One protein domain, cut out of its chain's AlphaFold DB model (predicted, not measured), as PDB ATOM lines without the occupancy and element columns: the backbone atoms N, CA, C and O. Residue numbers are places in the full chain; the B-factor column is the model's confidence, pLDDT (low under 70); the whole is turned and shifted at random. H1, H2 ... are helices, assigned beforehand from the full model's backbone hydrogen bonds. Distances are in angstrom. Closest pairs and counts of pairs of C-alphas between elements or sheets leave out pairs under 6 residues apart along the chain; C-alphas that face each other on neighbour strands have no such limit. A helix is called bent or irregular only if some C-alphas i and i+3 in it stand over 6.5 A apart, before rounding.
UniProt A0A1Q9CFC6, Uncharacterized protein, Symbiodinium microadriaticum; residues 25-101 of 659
ATOM      1  N   LEU A  25     198.717 210.423 212.907       39.88
ATOM      2  CA  LEU A  25     197.371 209.843 212.931       39.88
ATOM      3  C   LEU A  25     196.586 210.134 214.227       39.88
ATOM      4  O   LEU A  25     195.354 210.178 214.212       39.88
ATOM      5  N   VAL A  26     197.289 210.332 215.348       37.72
ATOM      6  CA  VAL A  26     196.684 210.497 216.681       37.72
ATOM      7  C   VAL A  26     195.976 211.852 216.809       37.72
ATOM      8  O   VAL A  26     194.813 211.910 217.206       37.72
ATOM      9  N   VAL A  27     196.629 212.943 216.396       37.44
ATOM     10  CA  VAL A  27     196.124 214.319 216.594       37.44
ATOM     11  C   VAL A  27     194.880 214.609 215.741       37.44
ATOM     12  O   VAL A  27     193.940 215.262 216.196       37.44
ATOM     13  N   VAL A  28     194.827 214.080 214.513       39.00
ATOM     14  CA  VAL A  28     193.689 214.290 213.597       39.00
ATOM     15  C   VAL A  28     192.429 213.560 214.082       39.00
ATOM     16  O   VAL A  28     191.322 214.090 213.946       39.00
ATOM     17  N   ARG A  29     192.573 212.378 214.704       40.03
ATOM     18  CA  ARG A  29     191.432 211.626 215.257       40.03
ATOM     19  C   ARG A  29     190.765 212.357 216.425       40.03
ATOM     20  O   ARG A  29     189.538 212.448 216.424       40.03
ATOM     21  N   VAL A  30     191.533 212.945 217.346       41.69
ATOM     22  CA  VAL A  30     190.988 213.711 218.488       41.69
ATOM     23  C   VAL A  30     190.115 214.879 218.002       41.69
ATOM     24  O   VAL A  30     188.943 214.984 218.368       41.69
ATOM     25  N   LEU A  31     190.627 215.704 217.078       42.09
ATOM     26  CA  LEU A  31     189.886 216.854 216.538       42.09
ATOM     27  C   LEU A  31     188.639 216.445 215.730       42.09
ATOM     28  O   LEU A  31     187.598 217.108 215.804       42.09
ATOM     29  N   GLY A  32     188.713 215.336 214.985       45.78
ATOM     30  CA  GLY A  32     187.578 214.782 214.240       45.78
ATOM     31  C   GLY A  32     186.441 214.293 215.144       45.78
ATOM     32  O   GLY A  32     185.269 214.562 214.856       45.78
ATOM     33  N   VAL A  33     186.778 213.631 216.258       50.28
ATOM     34  CA  VAL A  33     185.808 213.181 217.270       50.28
ATOM     35  C   VAL A  33     185.125 214.383 217.924       50.28
ATOM     36  O   VAL A  33     183.894 214.448 217.909       50.28
ATOM     37  N   CYS A  34     185.884 215.380 218.396       43.91
ATOM     38  CA  CYS A  34     185.321 216.593 219.001       43.91
ATOM     39  C   CYS A  34     184.338 217.317 218.062       43.91
ATOM     40  O   CYS A  34     183.221 217.649 218.470       43.91
ATOM     41  N   ARG A  35     184.701 217.509 216.784       49.62
ATOM     42  CA  ARG A  35     183.848 218.210 215.807       49.62
ATOM     43  C   ARG A  35     182.538 217.470 215.520       49.62
ATOM     44  O   ARG A  35     181.490 218.111 215.436       49.62
ATOM     45  N   ARG A  36     182.564 216.137 215.384       52.56
ATOM     46  CA  ARG A  36     181.340 215.339 215.170       52.56
ATOM     47  C   ARG A  36     180.436 215.333 216.408       52.56
ATOM     48  O   ARG A  36     179.219 215.409 216.262       52.56
ATOM     49  N   PHE A  37     181.014 215.315 217.611       54.50
ATOM     50  CA  PHE A  37     180.259 215.297 218.869       54.50
ATOM     51  C   PHE A  37     179.432 216.574 219.092       54.50
ATOM     52  O   PHE A  37     178.269 216.490 219.491       54.50
ATOM     53  N   VAL A  38     180.004 217.745 218.783       55.94
ATOM     54  CA  VAL A  38     179.319 219.048 218.903       55.94
ATOM     55  C   VAL A  38     178.146 219.154 217.924       55.94
ATOM     56  O   VAL A  38     177.036 219.502 218.327       55.94
ATOM     57  N   ILE A  39     178.364 218.797 216.652       61.16
ATOM     58  CA  ILE A  39     177.351 218.933 215.591       61.16
ATOM     59  C   ILE A  39     176.153 217.998 215.830       61.16
ATOM     60  O   ILE A  39     175.010 218.406 215.632       61.16
ATOM     61  N   PHE A  40     176.384 216.762 216.285       55.88
ATOM     62  CA  PHE A  40     175.307 215.772 216.411       55.88
ATOM     63  C   PHE A  40     174.435 215.952 217.667       55.88
ATOM     64  O   PHE A  40     173.266 215.569 217.663       55.88
ATOM     65  N   ARG A  41     174.968 216.534 218.755       57.50
ATOM     66  CA  ARG A  41     174.227 216.660 220.026       57.50
ATOM     67  C   ARG A  41     173.382 217.921 220.166       57.50
ATOM     68  O   ARG A  41     172.349 217.848 220.831       57.50
ATOM     69  N   TRP A  42     173.756 219.041 219.546       62.03
ATOM     70  CA  TRP A  42     173.026 220.307 219.712       62.03
ATOM     71  C   TRP A  42     171.523 220.222 219.351       62.03
ATOM     72  O   TRP A  42     170.696 220.636 220.170       62.03
ATOM     73  N   PRO A  43     171.113 219.597 218.222       68.81
ATOM     74  CA  PRO A  43     169.692 219.461 217.879       68.81
ATOM     75  C   PRO A  43     168.932 218.538 218.841       68.81
ATOM     76  O   PRO A  43     167.740 218.730 219.084       68.81
ATOM     77  N   PHE A  44     169.617 217.534 219.398       67.88
ATOM     78  CA  PHE A  44     169.021 216.562 220.312       67.88
ATOM     79  C   PHE A  44     168.770 217.172 221.696       67.88
ATOM     80  O   PHE A  44     167.692 216.990 222.251       67.88
ATOM     81  N   VAL A  45     169.723 217.953 222.221       66.88
ATOM     82  CA  VAL A  45     169.562 218.683 223.492       66.88
ATOM     83  C   VAL A  45     168.435 219.711 223.384       66.88
ATOM     84  O   VAL A  45     167.567 219.738 224.252       66.88
ATOM     85  N   SER A  46     168.388 220.488 222.296       72.19
ATOM     86  CA  SER A  46     167.312 221.456 222.037       72.19
ATOM     87  C   SER A  46     165.925 220.796 222.064       72.19
ATOM     88  O   SER A  46     165.078 221.177 222.872       72.19
ATOM     89  N   ARG A  47     165.715 219.730 221.273       76.62
ATOM     90  CA  ARG A  47     164.438 218.991 221.251       76.62
ATOM     91  C   ARG A  47     164.103 218.344 222.597       76.62
ATOM     92  O   ARG A  47     162.936 218.326 222.984       76.62
ATOM     93  N   PHE A  48     165.099 217.832 223.321       69.94
ATOM     94  CA  PHE A  48     164.873 217.197 224.617       69.94
ATOM     95  C   PHE A  48     164.429 218.203 225.689       69.94
ATOM     96  O   PHE A  48     163.512 217.908 226.452       69.94
ATOM     97  N   VAL A  49     165.006 219.411 225.712       72.62
ATOM     98  CA  VAL A  49     164.587 220.491 226.623       72.62
ATOM     99  C   VAL A  49     163.131 220.904 226.366       72.62
ATOM    100  O   VAL A  49     162.365 221.039 227.320       72.62
ATOM    101  N   THR A  50     162.703 221.020 225.103       75.94
ATOM    102  CA  THR A  50     161.303 221.346 224.758       75.94
ATOM    103  C   THR A  50     160.312 220.256 225.196       75.94
ATOM    104  O   THR A  50     159.226 220.563 225.693       75.94
ATOM    105  N   VAL A  51     160.682 218.978 225.064       74.19
ATOM    106  CA  VAL A  51     159.848 217.847 225.518       74.19
ATOM    107  C   VAL A  51     159.802 217.765 227.049       74.19
ATOM    108  O   VAL A  51     158.735 217.558 227.626       74.19
ATOM    109  N   ALA A  52     160.927 217.996 227.729       66.56
ATOM    110  CA  ALA A  52     160.974 218.022 229.190       66.56
ATOM    111  C   ALA A  52     160.103 219.149 229.774       66.56
ATOM    112  O   ALA A  52     159.357 218.903 230.721       66.56
ATOM    113  N   ALA A  53     160.130 220.345 229.171       71.31
ATOM    114  CA  ALA A  53     159.346 221.506 229.602       71.31
ATOM    115  C   ALA A  53     157.821 221.340 229.437       71.31
ATOM    116  O   ALA A  53     157.053 222.005 230.129       71.31
ATOM    117  N   THR A  54     157.370 220.461 228.536       77.69
ATOM    118  CA  THR A  54     155.939 220.225 228.262       77.69
ATOM    119  C   THR A  54     155.365 219.008 228.994       77.69
ATOM    120  O   THR A  54     154.150 218.910 229.168       77.69
ATOM    121  N   SER A  55     156.208 218.090 229.478       67.88
ATOM    122  CA  SER A  55     155.754 216.905 230.212       67.88
ATOM    123  C   SER A  55     155.567 217.175 231.715       67.88
ATOM    124  O   SER A  55     156.502 217.556 232.412       67.88
ATOM    125  N   ARG A  56     154.383 216.862 232.266       78.19
ATOM    126  CA  ARG A  56     154.164 216.746 233.728       78.19
ATOM    127  C   ARG A  56     154.741 215.430 234.281       78.19
ATOM    128  O   ARG A  56     154.068 214.706 235.012       78.19
ATOM    129  N   ALA A  57     155.961 215.080 233.879       69.19
ATOM    130  CA  ALA A  57     156.646 213.896 234.380       69.19
ATOM    131  C   ALA A  57     156.980 214.062 235.872       69.19
ATOM    132  O   ALA A  57     157.243 215.168 236.346       69.19
ATOM    133  N   SER A  58     156.986 212.960 236.625       79.62
ATOM    134  CA  SER A  58     157.394 212.992 238.030       79.62
ATOM    135  C   SER A  58     158.848 213.457 238.153       79.62
ATOM    136  O   SER A  58     159.694 213.115 237.326       79.62
ATOM    137  N   THR A  59     159.168 214.201 239.214       81.38
ATOM    138  CA  THR A  59     160.519 214.744 239.468       81.38
ATOM    139  C   THR A  59     161.617 213.674 239.421       81.38
ATOM    140  O   THR A  59     162.722 213.936 238.951       81.38
ATOM    141  N   SER A  60     161.294 212.436 239.809       82.69
ATOM    142  CA  SER A  60     162.153 211.253 239.674       82.69
ATOM    143  C   SER A  60     162.581 210.938 238.232       82.69
ATOM    144  O   SER A  60     163.731 210.562 238.007       82.69
ATOM    145  N   ALA A  61     161.696 211.109 237.245       82.56
ATOM    146  CA  ALA A  61     161.994 210.849 235.837       82.56
ATOM    147  C   ALA A  61     162.907 211.933 235.240       82.56
ATOM    148  O   ALA A  61     163.815 211.617 234.470       82.56
ATOM    149  N   LEU A  62     162.726 213.194 235.650       84.44
ATOM    150  CA  LEU A  62     163.623 214.290 235.276       84.44
ATOM    151  C   LEU A  62     165.029 214.089 235.863       84.44
ATOM    152  O   LEU A  62     166.009 214.246 235.141       84.44
ATOM    153  N   LEU A  63     165.151 213.658 237.124       87.06
ATOM    154  CA  LEU A  63     166.451 213.360 237.745       87.06
ATOM    155  C   LEU A  63     167.174 212.179 237.074       87.06
ATOM    156  O   LEU A  63     168.382 212.254 236.833       87.06
ATOM    157  N   LEU A  64     166.451 211.113 236.711       89.50
ATOM    158  CA  LEU A  64     167.016 210.002 235.933       89.50
ATOM    159  C   LEU A  64     167.445 210.450 234.532       89.50
ATOM    160  O   LEU A  64     168.516 210.074 234.065       89.50
ATOM    161  N   SER A  65     166.660 211.302 233.873       85.25
ATOM    162  CA  SER A  65     167.038 211.847 232.571       85.25
ATOM    163  C   SER A  65     168.298 212.716 232.657       85.25
ATOM    164  O   SER A  65     169.263 212.468 231.934       85.25
ATOM    165  N   VAL A  66     168.335 213.684 233.578       89.88
ATOM    166  CA  VAL A  66     169.483 214.583 233.773       89.88
ATOM    167  C   VAL A  66     170.751 213.796 234.114       89.88
ATOM    168  O   VAL A  66     171.803 214.067 233.540       89.88
ATOM    169  N   THR A  67     170.673 212.773 234.972       89.88
ATOM    170  CA  THR A  67     171.840 211.924 235.281       89.88
ATOM    171  C   THR A  67     172.317 211.119 234.065       89.88
ATOM    172  O   THR A  67     173.518 211.103 233.798       89.88
ATOM    173  N   ILE A  68     171.411 210.554 233.255       92.00
ATOM    174  CA  ILE A  68     171.754 209.884 231.982       92.00
ATOM    175  C   ILE A  68     172.420 210.847 230.981       92.00
ATOM    176  O   ILE A  68     173.312 210.430 230.243       92.00
ATOM    177  N   PHE A  69     172.049 212.132 230.963       88.81
ATOM    178  CA  PHE A  69     172.709 213.145 230.127       88.81
ATOM    179  C   PHE A  69     174.064 213.614 230.678       88.81
ATOM    180  O   PHE A  69     174.977 213.866 229.890       88.81
ATOM    181  N   LEU A  70     174.230 213.705 232.001       91.62
ATOM    182  CA  LEU A  70     175.473 214.172 232.626       91.62
ATOM    183  C   LEU A  70     176.602 213.134 232.581       91.62
ATOM    184  O   LEU A  70     177.749 213.516 232.360       91.62
ATOM    185  N   ILE A  71     176.303 211.838 232.721       92.94
ATOM    186  CA  ILE A  71     177.302 210.751 232.661       92.94
ATOM    187  C   ILE A  71     178.198 210.821 231.403       92.94
ATOM    188  O   ILE A  71     179.420 210.862 231.557       92.94
ATOM    189  N   PRO A  72     177.667 210.882 230.163       89.62
ATOM    190  CA  PRO A  72     178.504 210.958 228.970       89.62
ATOM    191  C   PRO A  72     179.220 212.306 228.819       89.62
ATOM    192  O   PRO A  72     180.257 212.341 228.170       89.62
ATOM    193  N   ILE A  73     178.714 213.400 229.404       90.50
ATOM    194  CA  ILE A  73     179.414 214.697 229.412       90.50
ATOM    195  C   ILE A  73     180.628 214.624 230.347       90.50
ATOM    196  O   ILE A  73     181.736 214.956 229.934       90.50
ATOM    197  N   ALA A  74     180.444 214.116 231.568       91.94
ATOM    198  CA  ALA A  74     181.529 213.892 232.520       91.94
ATOM    199  C   ALA A  74     182.593 212.935 231.955       91.94
ATOM    200  O   ALA A  74     183.784 213.221 232.041       91.94
ATOM    201  N   PHE A  75     182.173 211.848 231.301       93.56
ATOM    202  CA  PHE A  75     183.081 210.919 230.628       93.56
ATOM    203  C   PHE A  75     183.871 211.589 229.490       93.56
ATOM    204  O   PHE A  75     185.084 211.414 229.408       93.56
ATOM    205  N   SER A  76     183.227 212.419 228.658       90.56
ATOM    206  CA  SER A  76     183.926 213.204 227.629       90.56
ATOM    207  C   SER A  76     184.947 214.181 228.220       90.56
ATOM    208  O   SER A  76     186.031 214.321 227.660       90.56
ATOM    209  N   ILE A  77     184.643 214.828 229.351       91.75
ATOM    210  CA  ILE A  77     185.593 215.716 230.043       91.75
ATOM    211  C   ILE A  77     186.801 214.919 230.554       91.75
ATOM    212  O   ILE A  77     187.933 215.340 230.334       91.75
ATOM    213  N   VAL A  78     186.586 213.751 231.173       94.38
ATOM    214  CA  VAL A  78     187.682 212.886 231.651       94.38
ATOM    215  C   VAL A  78     188.583 212.433 230.498       94.38
ATOM    216  O   VAL A  78     189.801 212.472 230.650       94.38
ATOM    217  N   LEU A  79     188.019 212.071 229.339       93.56
ATOM    218  CA  LEU A  79     188.813 211.723 228.154       93.56
ATOM    219  C   LEU A  79     189.649 212.906 227.645       93.56
ATOM    220  O   LEU A  79     190.845 212.747 227.439       93.56
ATOM    221  N   VAL A  80     189.067 214.104 227.519       91.19
ATOM    222  CA  VAL A  80     189.810 215.303 227.081       91.19
ATOM    223  C   VAL A  80     190.936 215.665 228.060       91.19
ATOM    224  O   VAL A  80     192.018 216.067 227.635       91.19
ATOM    225  N   VAL A  81     190.718 215.495 229.368       93.88
ATOM    226  CA  VAL A  81     191.762 215.696 230.386       93.88
ATOM    227  C   VAL A  81     192.858 214.630 230.273       93.88
ATOM    228  O   VAL A  81     194.036 214.980 230.334       93.88
ATOM    229  N   ALA A  82     192.509 213.360 230.057       93.12
ATOM    230  CA  ALA A  82     193.481 212.283 229.861       93.12
ATOM    231  C   ALA A  82     194.323 212.477 228.583       93.12
ATOM    232  O   ALA A  82     195.549 212.365 228.633       93.12
ATOM    233  N   ASP A  83     193.696 212.851 227.465       90.56
ATOM    234  CA  ASP A  83     194.387 213.167 226.211       90.56
ATOM    235  C   ASP A  83     195.332 214.367 226.392       90.56
ATOM    236  O   ASP A  83     196.496 214.311 225.997       90.56
ATOM    237  N   SER A  84     194.889 215.427 227.078       88.31
ATOM    238  CA  SER A  84     195.743 216.578 227.402       88.31
ATOM    239  C   SER A  84     196.953 216.180 228.263       88.31
ATOM    240  O   SER A  84     198.088 216.559 227.964       88.31
ATOM    241  N   LEU A  85     196.749 215.340 229.286       94.31
ATOM    242  CA  LEU A  85     197.831 214.838 230.138       94.31
ATOM    243  C   LEU A  85     198.831 213.973 229.354       94.31
ATOM    244  O   LEU A  85     200.036 214.181 229.490       94.31
ATOM    245  N   THR A  86     198.374 213.064 228.487       92.38
ATOM    246  CA  THR A  86     199.288 212.242 227.666       92.38
ATOM    247  C   THR A  86     200.095 213.079 226.670       92.38
ATOM    248  O   THR A  86     201.292 212.831 226.506       92.38
ATOM    249  N   ILE A  87     199.498 214.121 226.078       91.25
ATOM    250  CA  ILE A  87     200.212 215.089 225.232       91.25
ATOM    251  C   ILE A  87     201.285 215.820 226.049       91.25
ATOM    252  O   ILE A  87     202.443 215.839 225.632       91.25
ATOM    253  N   THR A  88     200.949 216.366 227.227       90.06
ATOM    254  CA  THR A  88     201.947 217.062 228.064       90.06
ATOM    255  C   THR A  88     203.097 216.143 228.481       90.06
ATOM    256  O   THR A  88     204.258 216.515 228.308       90.06
ATOM    257  N   PHE A  89     202.807 214.911 228.915       93.75
ATOM    258  CA  PHE A  89     203.836 213.928 229.260       93.75
ATOM    259  C   PHE A  89     204.753 213.630 228.066       93.75
ATOM    260  O   PHE A  89     205.971 213.724 228.193       93.75
ATOM    261  N   SER A  90     204.180 213.385 226.880       91.38
ATOM    262  CA  SER A  90     204.946 213.167 225.648       91.38
ATOM    263  C   SER A  90     205.852 214.355 225.301       91.38
ATOM    264  O   SER A  90     207.022 214.151 224.971       91.38
ATOM    265  N   THR A  91     205.366 215.597 225.433       91.19
ATOM    266  CA  THR A  91     206.199 216.787 225.184       91.19
ATOM    267  C   THR A  91     207.356 216.919 226.173       91.19
ATOM    268  O   THR A  91     208.467 217.234 225.751       91.19
ATOM    269  N   VAL A  92     207.142 216.601 227.456       93.62
ATOM    270  CA  VAL A  92     208.209 216.598 228.471       93.62
ATOM    271  C   VAL A  92     209.237 215.507 228.171       93.62
ATOM    272  O   VAL A  92     210.431 215.794 228.171       93.62
ATOM    273  N   THR A  93     208.812 214.284 227.823       92.69
ATOM    274  CA  THR A  93     209.735 213.206 227.419       92.69
ATOM    275  C   THR A  93     210.586 213.610 226.211       92.69
ATOM    276  O   THR A  93     211.793 213.378 226.208       92.69
ATOM    277  N   ILE A  94     209.991 214.262 225.205       92.12
ATOM    278  CA  ILE A  94     210.727 214.758 224.031       92.12
ATOM    279  C   ILE A  94     211.734 215.847 224.428       92.12
ATOM    280  O   ILE A  94     212.864 215.816 223.947       92.12
ATOM    281  N   MET A  95     211.375 216.781 225.318       90.88
ATOM    282  CA  MET A  95     212.321 217.797 225.800       90.88
ATOM    283  C   MET A  95     213.486 217.188 226.586       90.88
ATOM    284  O   MET A  95     214.623 217.591 226.361       90.88
ATOM    285  N   VAL A  96     213.241 216.193 227.445       93.12
ATOM    286  CA  VAL A  96     214.311 215.488 228.175       93.12
ATOM    287  C   VAL A  96     215.257 214.773 227.206       93.12
ATOM    288  O   VAL A  96     216.467 214.941 227.313       93.12
ATOM    289  N   LEU A  97     214.734 214.063 226.200       90.81
ATOM    290  CA  LEU A  97     215.563 213.415 225.173       90.81
ATOM    291  C   LEU A  97     216.390 214.423 224.354       90.81
ATOM    292  O   LEU A  97     217.541 214.148 224.027       90.81
ATOM    293  N   LEU A  98     215.831 215.599 224.041       87.81
ATOM    294  CA  LEU A  98     216.559 216.675 223.356       87.81
ATOM    295  C   LEU A  98     217.644 217.320 224.231       87.81
ATOM    296  O   LEU A  98     218.648 217.772 223.689       87.81
ATOM    297  N   LEU A  99     217.454 217.370 225.553       87.19
ATOM    298  CA  LEU A  99     218.475 217.841 226.492       87.19
ATOM    299  C   LEU A  99     219.607 216.820 226.649       87.19
ATOM    300  O   LEU A  99     220.766 217.217 226.599       87.19
ATOM    301  N   MET A 100     219.295 215.522 226.751       84.06
ATOM    302  CA  MET A 100     220.318 214.470 226.815       84.06
ATOM    303  C   MET A 100     221.177 214.446 225.543       84.06
ATOM    304  O   MET A 100     222.391 214.571 225.637       84.06
ATOM    305  N   MET A 101     220.564 214.452 224.350       82.56
ATOM    306  CA  MET A 101     221.302 214.512 223.071       82.56
ATOM    307  C   MET A 101     222.105 215.809 222.848       82.56
ATOM    308  O   MET A 101     222.803 215.917 221.842       82.56
TER     309      MET A 101
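Overview. This is residues 25 to 101 of the 659 residues of an uncharacterized protein of Symbiodinium microadriaticum (UniProt A0A1Q9CFC6). Two helices make a long, narrow, loose U: the bent H1 runs one way, and the longer H2 runs back beside it across a gap, with residues 88 to 101 sticking out. The printed part has 77 residues, all helix in class, extended, with a radius of gyration of the C-alphas of 19.6 A and spans of 68 by 23 by 13 A.

Arrangement. H1, residues 25 to 54, was assigned as one helix by its hydrogen bonds but is bent: C-alphas 40 and 43 are 6.9 A apart. H1a, residues 25 to 40, is near H2, residues 59 to 101. H1b, residues 43 to 54, is close to H2 but not clearly touching, at a shallow tilt of 28 degrees, opposite ways; their closest C-alphas, Ala 52 and Leu 62, are 7.6 A apart. Every O i to N i+4 pair is within hydrogen-bond range in H1b, 11 of 12 in H1a and 37 of 39 in H2.

Along the chain. H1a, 23.1 A long, begins at C-alpha 25 (197.371, 209.843, 212.931). H1b is 17.2 A long. H2, 63.0 A, ends at C-alpha 101 (221.302, 214.512, 223.071).

Size, cuts and confidence. The printed part has no cut, and the link from H1 to H2 is tight. The mean pLDDT of the printed part is 76.5, and 25 residues are under 70: residues 25 to 45 and residues 48, 52, 55 and 57.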